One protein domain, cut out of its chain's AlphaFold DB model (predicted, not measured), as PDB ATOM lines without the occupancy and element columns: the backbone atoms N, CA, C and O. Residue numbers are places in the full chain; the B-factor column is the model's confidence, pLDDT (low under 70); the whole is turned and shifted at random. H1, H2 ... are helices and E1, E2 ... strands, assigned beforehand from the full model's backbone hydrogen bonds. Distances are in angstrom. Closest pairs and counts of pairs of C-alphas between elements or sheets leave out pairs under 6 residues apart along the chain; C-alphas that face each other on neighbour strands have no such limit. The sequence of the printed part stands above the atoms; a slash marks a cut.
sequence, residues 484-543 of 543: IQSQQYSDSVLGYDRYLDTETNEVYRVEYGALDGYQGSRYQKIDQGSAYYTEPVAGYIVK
ATOM      1  N   ILE A 484      -5.083  47.872 128.046       78.69
ATOM      2  CA  ILE A 484      -5.928  46.809 128.583       78.69
ATOM      3  C   ILE A 484      -7.102  47.456 129.328       78.69
ATOM      4  O   ILE A 484      -8.251  47.124 129.061       78.69
ATOM      5  N   GLN A 485      -6.838  48.461 130.167       78.12
ATOM      6  CA  GLN A 485      -7.885  49.179 130.897       78.12
ATOM      7  C   GLN A 485      -8.795  50.028 129.989       78.12
ATOM      8  O   GLN A 485     -10.016  49.997 130.170       78.12
ATOM      9  N   SER A 486      -8.248  50.768 129.016       78.50
ATOM     10  CA  SER A 486      -9.033  51.641 128.128       78.50
ATOM     11  C   SER A 486      -9.906  50.836 127.166       78.50
ATOM     12  O   SER A 486     -11.083  51.155 126.990       78.50
ATOM     13  N   GLN A 487      -9.380  49.741 126.612       83.06
ATOM     14  CA  GLN A 487     -10.107  48.846 125.719       83.06
ATOM     15  C   GLN A 487     -11.153  48.024 126.481       83.06
ATOM     16  O   GLN A 487     -12.285  47.942 126.019       83.06
ATOM     17  N   GLN A 488     -10.861  47.527 127.691       84.50
ATOM     18  CA  GLN A 488     -11.882  46.918 128.562       84.50
ATOM     19  C   GLN A 488     -13.025  47.882 128.901       84.50
ATOM     20  O   GLN A 488     -14.193  47.485 128.913       84.50
ATOM     21  N   TYR A 489     -12.703  49.144 129.197       78.56
ATOM     22  CA  TYR A 489     -13.708  50.171 129.455       78.56
ATOM     23  C   TYR A 489     -14.544  50.458 128.201       78.56
ATOM     24  O   TYR A 489     -15.770  50.501 128.285       78.56
ATOM     25  N   SER A 490     -13.895  50.596 127.041       85.12
ATOM     26  CA  SER A 490     -14.550  50.799 125.744       85.12
ATOM     27  C   SER A 490     -15.498  49.645 125.406       85.12
ATOM     28  O   SER A 490     -16.687  49.871 125.187       85.12
ATOM     29  N   ASP A 491     -15.028  48.398 125.501       87.38
ATOM     30  CA  ASP A 491     -15.824  47.189 125.260       87.38
ATOM     31  C   ASP A 491     -17.041  47.130 126.201       87.38
ATOM     32  O   ASP A 491     -18.169  46.906 125.758       87.38
ATOM     33  N   SER A 492     -16.845  47.449 127.486       83.56
ATOM     34  CA  SER A 492     -17.925  47.514 128.478       83.56
ATOM     35  C   SER A 492     -18.961  48.609 128.202       83.56
ATOM     36  O   SER A 492     -20.138  48.411 128.510       83.56
ATOM     37  N   VAL A 493     -18.549  49.767 127.680       81.25
ATOM     38  CA  VAL A 493     -19.446  50.886 127.347       81.25
ATOM     39  C   VAL A 493     -20.200  50.626 126.041       81.25
ATOM     40  O   VAL A 493     -21.370  50.993 125.928       81.25
ATOM     41  N   LEU A 494     -19.550  49.976 125.074       85.12
ATOM     42  CA  LEU A 494     -20.099  49.684 123.750       85.12
ATOM     43  C   LEU A 494     -20.944  48.395 123.699       85.12
ATOM     44  O   LEU A 494     -21.722  48.224 122.765       85.12
ATOM     45  N   GLY A 495     -20.858  47.529 124.714       88.81
ATOM     46  CA  GLY A 495     -21.688  46.322 124.829       88.81
ATOM     47  C   GLY A 495     -21.051  45.048 124.262       88.81
ATOM     48  O   GLY A 495     -21.770  44.166 123.781       88.81
ATOM     49  N   TYR A 496     -19.719  44.965 124.311       91.38
ATOM     50  CA  TYR A 496     -18.921  43.865 123.779       91.38
ATOM     51  C   TYR A 496     -18.187  43.079 124.874       91.38
ATOM     52  O   TYR A 496     -17.724  43.624 125.877       91.38
ATOM     53  N   ASP A 497     -18.044  41.778 124.636       91.62
ATOM     54  CA  ASP A 497     -16.996  40.927 125.202       91.62
ATOM     55  C   ASP A 497     -15.844  40.785 124.190       91.62
ATOM     56  O   ASP A 497     -16.037  41.029 122.998       91.62
ATOM     57  N   ARG A 498     -14.667  40.312 124.626       92.69
ATOM     58  CA  ARG A 498     -13.612  39.832 123.714       92.69
ATOM     59  C   ARG A 498     -13.481  38.322 123.728       92.69
ATOM     60  O   ARG A 498     -13.573  37.697 124.785       92.69
ATOM     61  N   TYR A 499     -13.232  37.752 122.555       93.75
ATOM     62  CA  TYR A 499     -12.962  36.333 122.362       93.75
ATOM     63  C   TYR A 499     -11.731  36.146 121.468       93.75
ATOM     64  O   TYR A 499     -11.576  36.853 120.478       93.75
ATOM     65  N   LEU A 500     -10.875  35.192 121.827       93.25
ATOM     66  CA  LEU A 500      -9.778  34.698 121.002       93.25
ATOM     67  C   LEU A 500     -10.306  33.565 120.122       93.25
ATOM     68  O   LEU A 500     -10.967  32.655 120.627       93.25
ATOM     69  N   ASP A 501      -9.996  33.599 118.835       92.12
ATOM     70  CA  ASP A 501     -10.143  32.455 117.944       92.12
ATOM     71  C   ASP A 501      -8.889  31.577 118.031       92.12
ATOM     72  O   ASP A 501      -7.813  31.974 117.595       92.12
ATOM     73  N   THR A 502      -9.001  30.378 118.600       87.69
ATOM     74  CA  THR A 502      -7.848  29.484 118.800       87.69
ATOM     75  C   THR A 502      -7.357  28.787 117.531       87.69
ATOM     76  O   THR A 502      -6.406  28.013 117.608       87.69
ATOM     77  N   GLU A 503      -8.012  28.978 116.382       87.31
ATOM     78  CA  GLU A 503      -7.528  28.471 115.092       87.31
ATOM     79  C   GLU A 503      -6.693  29.515 114.340       87.31
ATOM     80  O   GLU A 503      -5.756  29.141 113.637       87.31
ATOM     81  N   THR A 504      -7.007  30.807 114.491       86.50
ATOM     82  CA  THR A 504      -6.308  31.908 113.799       86.50
ATOM     83  C   THR A 504      -5.466  32.796 114.722       86.50
ATOM     84  O   THR A 504      -4.666  33.589 114.230       86.50
ATOM     85  N   ASN A 505      -5.612  32.655 116.043       85.62
ATOM     86  CA  ASN A 505      -5.116  33.563 117.087       85.62
ATOM     87  C   ASN A 505      -5.631  35.013 116.970       85.62
ATOM     88  O   ASN A 505      -5.071  35.929 117.574       85.62
ATOM     89  N   GLU A 506      -6.718  35.235 116.230       89.81
ATOM     90  CA  GLU A 506      -7.332  36.551 116.063       89.81
ATOM     91  C   GLU A 506      -8.248  36.910 117.242       89.81
ATOM     92  O   GLU A 506      -8.950  36.064 117.802       89.81
ATOM     93  N   VAL A 507      -8.276  38.195 117.603       90.75
ATOM     94  CA  VAL A 507      -9.145  38.719 118.663       90.75
ATOM     95  C   VAL A 507     -10.398  39.341 118.055       90.75
ATOM     96  O   VAL A 507     -10.330  40.258 117.239       90.75
ATOM     97  N   TYR A 508     -11.564  38.877 118.497       92.75
ATOM     98  CA  TYR A 508     -12.871  39.365 118.065       92.75
ATOM     99  C   TYR A 508     -13.584  40.105 119.194       92.75
ATOM    100  O   TYR A 508     -13.607  39.649 120.341       92.75
ATOM    101  N   ARG A 509     -14.242  41.218 118.853       93.62
ATOM    102  CA  ARG A 509     -15.293  41.807 119.693       93.62
ATOM    103  C   ARG A 509     -16.584  41.039 119.471       93.62
ATOM    104  O   ARG A 509     -16.916  40.695 118.343       93.62
ATOM    105  N   VAL A 510     -17.325  40.760 120.532       93.25
ATOM    106  CA  VAL A 510     -18.507  39.892 120.498       93.25
ATOM    107  C   VAL A 510     -19.657  40.610 121.180       93.25
ATOM    108  O   VAL A 510     -19.550  40.935 122.361       93.25
ATOM    109  N   GLU A 511     -20.745  40.892 120.459       92.50
ATOM    110  CA  GLU A 511     -21.928  41.530 121.056       92.50
ATOM    111  C   GLU A 511     -22.433  40.701 122.243       92.50
ATOM    112  O   GLU A 511     -22.497  39.470 122.159       92.50
ATOM    113  N   TYR A 512     -22.839  41.343 123.343       91.19
ATOM    114  CA  TYR A 512     -23.288  40.622 124.538       91.19
ATOM    115  C   TYR A 512     -24.389  39.596 124.243       91.19
ATOM    116  O   TYR A 512     -25.537  39.939 123.942       91.19
ATOM    117  N   GLY A 513     -24.032  38.317 124.376       84.38
ATOM    118  CA  GLY A 513     -24.883  37.158 124.115       84.38
ATOM    119  C   GLY A 513     -24.933  36.682 122.657       84.38
ATOM    120  O   GLY A 513     -25.802  35.883 122.324       84.38
ATOM    121  N   ALA A 514     -24.057  37.149 121.759       88.31
ATOM    122  CA  ALA A 514     -23.949  36.607 120.394       88.31
ATOM    123  C   ALA A 514     -23.448  35.151 120.367       88.31
ATOM    124  O   ALA A 514     -23.814  34.382 119.482       88.31
ATOM    125  N   LEU A 515     -22.678  34.750 121.383       87.69
ATOM    126  CA  LEU A 515     -22.244  33.367 121.604       87.69
ATOM    127  C   LEU A 515     -23.056  32.654 122.709       87.69
ATOM    128  O   LEU A 515     -22.619  31.625 123.228       87.69
ATOM    129  N   ASP A 516     -24.251  33.149 123.066       84.81
ATOM    130  CA  ASP A 516     -25.124  32.481 124.042       84.81
ATOM    131  C   ASP A 516     -25.495  31.067 123.562       84.81
ATOM    132  O   ASP A 516     -26.165  30.871 122.547       84.81
ATOM    133  N   GLY A 517     -25.065  30.056 124.318       77.62
ATOM    134  CA  GLY A 517     -25.297  28.649 123.992       77.62
ATOM    135  C   GLY A 517     -24.281  28.027 123.027       77.62
ATOM    136  O   GLY A 517     -24.375  26.824 122.787       77.62
ATOM    137  N   TYR A 518     -23.283  28.768 122.533       82.75
ATOM    138  CA  TYR A 518     -22.138  28.190 121.819       82.75
ATOM    139  C   TYR A 518     -21.383  27.192 122.721       82.75
ATOM    140  O   TYR A 518     -21.127  27.479 123.887       82.75
ATOM    141  N   GLN A 519     -21.072  26.002 122.191       78.75
ATOM    142  CA  GLN A 519     -20.392  24.904 122.910       78.75
ATOM    143  C   GLN A 519     -19.076  24.464 122.235       78.75
ATOM    144  O   GLN A 519     -18.533  23.415 122.577       78.75
ATOM    145  N   GLY A 520     -18.605  25.196 121.220       78.50
ATOM    146  CA  GLY A 520     -17.345  24.885 120.543       78.50
ATOM    147  C   GLY A 520     -16.133  25.391 121.329       78.50
ATOM    148  O   GLY A 520     -16.265  26.224 122.221       78.50
ATOM    149  N   SER A 521     -14.943  24.894 120.989       84.50
ATOM    150  CA  SER A 521     -13.683  25.288 121.636       84.50
ATOM    151  C   SER A 521     -12.921  26.405 120.916       84.50
ATOM    152  O   SER A 521     -11.937  26.883 121.472       84.50
ATOM    153  N   ARG A 522     -13.348  26.791 119.701       90.31
ATOM    154  CA  ARG A 522     -12.638  27.739 118.826       90.31
ATOM    155  C   ARG A 522     -12.664  29.166 119.371       90.31
ATOM    156  O   ARG A 522     -11.611  29.754 119.558       90.31
ATOM    157  N   TYR A 523     -13.845  29.711 119.661       91.62
ATOM    158  CA  TYR A 523     -13.959  31.056 120.237       91.62
ATOM    159  C   TYR A 523     -13.936  30.977 121.765       91.62
ATOM    160  O   TYR A 523     -14.921  30.566 122.383       91.62
ATOM    161  N   GLN A 524     -12.832  31.395 122.383       90.88
ATOM    162  CA  GLN A 524     -12.643  31.383 123.836       90.88
ATOM    163  C   GLN A 524     -12.697  32.795 124.407       90.88
ATOM    164  O   GLN A 524     -12.033  33.699 123.906       90.88
ATOM    165  N   LYS A 525     -13.497  33.004 125.458       90.88
ATOM    166  CA  LYS A 525     -13.659  34.327 126.069       90.88
ATOM    167  C   LYS A 525     -12.346  34.779 126.711       90.88
ATOM    168  O   LYS A 525     -11.745  34.030 127.471       90.88
ATOM    169  N   ILE A 526     -11.938  36.011 126.427       89.50
ATOM    170  CA  ILE A 526     -10.718  36.610 126.968       89.50
ATOM    171  C   ILE A 526     -11.015  37.190 128.357       89.50
ATOM    172  O   ILE A 526     -11.869  38.068 128.519       89.50
ATOM    173  N   ASP A 527     -10.279  36.706 129.359       82.12
ATOM    174  CA  ASP A 527     -10.393  37.156 130.746       82.12
ATOM    175  C   ASP A 527      -9.955  38.613 130.944       82.12
ATOM    176  O   ASP A 527      -9.109  39.160 130.230       82.12
ATOM    177  N   GLN A 528     -10.527  39.256 131.965       74.50
ATOM    178  CA  GLN A 528     -10.180  40.629 132.319       74.50
ATOM    179  C   GLN A 528      -8.698  40.758 132.704       74.50
ATOM    180  O   GLN A 528      -8.188  39.974 133.496       74.50
ATOM    181  N   GLY A 529      -8.023  41.784 132.176       71.81
ATOM    182  CA  GLY A 529      -6.594  42.017 132.403       71.81
ATOM    183  C   GLY A 529      -5.662  41.291 131.423       71.81
ATOM    184  O   GLY A 529      -4.451  41.459 131.521       71.81
ATOM    185  N   SER A 530      -6.195  40.497 130.487       81.31
ATOM    186  CA  SER A 530      -5.390  39.745 129.518       81.31
ATOM    187  C   SER A 530      -4.646  40.639 128.515       81.31
ATOM    188  O   SER A 530      -5.190  41.626 128.016       81.31
ATOM    189  N   ALA A 531      -3.432  40.230 128.131       79.06
ATOM    190  CA  ALA A 531      -2.638  40.885 127.089       79.06
ATOM    191  C   ALA A 531      -3.325  40.912 125.708       79.06
ATOM    192  O   ALA A 531      -3.047  41.815 124.919       79.06
ATOM    193  N   TYR A 532      -4.284  40.010 125.441       82.56
ATOM    194  CA  TYR A 532      -5.095  40.014 124.213       82.56
ATOM    195  C   TYR A 532      -5.989  41.260 124.055       82.56
ATOM    196  O   TYR A 532      -6.477  41.531 122.961       82.56
ATOM    197  N   TYR A 533      -6.183  42.071 125.105       78.88
ATOM    198  CA  TYR A 533      -6.770  43.406 124.935       78.88
ATOM    199  C   TYR A 533      -5.826  44.388 124.220       78.88
ATOM    200  O   TYR A 533      -6.294  45.428 123.782       78.88
ATOM    201  N   THR A 534      -4.530  44.087 124.068       76.12
ATOM    202  CA  THR A 534      -3.586  44.935 123.308       76.12
ATOM    203  C   THR A 534      -3.474  44.578 121.831       76.12
ATOM    204  O   THR A 534      -2.887  45.355 121.076       76.12
ATOM    205  N   GLU A 535      -4.058  43.451 121.424       81.00
ATOM    206  CA  GLU A 535      -4.065  42.999 120.036       81.00
ATOM    207  C   GLU A 535      -5.163  43.705 119.216       81.00
ATOM    208  O   GLU A 535      -6.214  44.068 119.771       81.00
ATOM    209  N   PRO A 536      -4.952  43.901 117.899       78.25
ATOM    210  CA  PRO A 536      -5.974  44.425 117.001       78.25
ATOM    211  C   PRO A 536      -7.240  43.561 117.001       78.25
ATOM    212  O   PRO A 536      -7.181  42.333 117.062       78.25
ATOM    213  N   VAL A 537      -8.397  44.209 116.879       88.06
ATOM    214  CA  VAL A 537      -9.674  43.515 116.686       88.06
ATOM    215  C   VAL A 537      -9.795  43.123 115.211       88.06
ATOM    216  O   VAL A 537      -9.836  43.996 114.351       88.06
ATOM    217  N   ALA A 538      -9.876  41.825 114.918       88.62
ATOM    218  CA  ALA A 538     -10.024  41.288 113.559       88.62
ATOM    219  C   ALA A 538     -11.471  41.338 113.032       88.62
ATOM    220  O   ALA A 538     -11.731  41.103 111.854       88.62
ATOM    221  N   GLY A 539     -12.441  41.613 113.907       90.62
ATOM    222  CA  GLY A 539     -13.838  41.768 113.525       90.62
ATOM    223  C   GLY A 539     -14.810  41.719 114.697       90.62
ATOM    224  O   GLY A 539     -14.434  41.588 115.865       90.62
ATOM    225  N   TYR A 540     -16.088  41.795 114.346       92.56
ATOM    226  CA  TYR A 540     -17.222  41.808 115.260       92.56
ATOM    227  C   TYR A 540     -18.082  40.558 115.058       92.56
ATOM    228  O   TYR A 540     -18.630  40.339 113.978       92.56
ATOM    229  N   ILE A 541     -18.236  39.746 116.100       91.75
ATOM    230  CA  ILE A 541     -19.204  38.649 116.153       91.75
ATOM    231  C   ILE A 541     -20.544  39.210 116.633       91.75
ATOM    232  O   ILE A 541     -20.655  39.729 117.749       91.75
ATOM    233  N   VAL A 542     -21.561  39.083 115.784       88.62
ATOM    234  CA  VAL A 542     -22.907  39.651 115.978       88.62
ATOM    235  C   VAL A 542     -23.982  38.563 116.084       88.62
ATOM    236  O   VAL A 542     -23.741  37.410 115.714       88.62
ATOM    237  N   LYS A 543     -25.164  38.934 116.594       79.19
ATOM    238  CA  LYS A 543     -26.339  38.046 116.741       79.19
ATOM    239  C   LYS A 543     -27.060  37.672 115.442       79.19
ATOM    240  O   LYS A 543     -27.102  38.502 114.509       79.19
TER     241      LYS A 543
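This is residues 484 to 543 of the 543 residues of an uncharacterized protein of Lachnospiraceae bacterium (UniProt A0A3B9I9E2). A small, strongly twisted sheet of four strands has helix H1 packed slantwise over one face, at E1, while the short H2 sits at the sheet's margin beside the beginning of H1. The long loop of residues 512 to 522 lies at the far end from H1. The printed part has 60 residues, running H1 E1 E2 E3 H2 E4; the sheet order is E3 E1 E2 E4, mixed. The class is mixed, helices and strands; the whole is compact, with a radius of gyration of the C-alphas of 10.7 A and spans of 29 by 21 by 18 A.

H1, residues 484 to 494, is on the sheet at a height of 7.4 A, from a local plane fitted to just 6 C-alphas. It is only just over E1, residues 496 to 501, with 3 C-alphas falling on it, and slantwise at 50 degrees on the local plane; their closest C-alphas, Asp 491 and Asp 497, are 6.4 A apart. E1 and E2, residues 507 to 511, form an antiparallel hairpin, with N 499 and O 508 2.9 A apart. Edge strand E3, residues 523 to 525, is antiparallel to E1, with N 500 and O 524 2.8 A apart. H2, residues 531 to 534, only grazes the sheet and touches H1, closest at the C-alphas of Ile 484 and Tyr 533, 5.1 A. Edge strand E4, residues 537 to 542, is parallel to E2, with N 538 and O 507 2.8 A apart. E3, H2 and E4 make a split strand-helix-strand unit, two strands of one sheet that follow each other among the strands with a helix between them in the chain, and with E1 and E2 between them in the sheet; its crossover is right-handed. Every O i to N i+4 pair of H1 is within hydrogen-bond range; H2 is too short for one.

H1 spans 15.2 A from C-alpha 484 at (-5.928, 46.809, 128.583). E1 spans 15.5 A, E2 13.3 A, and E4 13.8 A, ending at C-alpha 542 at (-22.907, 39.651, 115.978).

The C-alphas farthest apart, Ser 486 and Gln 519, are 29.5 A apart. The printed part has no cut. The link from E2 to E3 is long, and no printed residue has pLDDT under 70.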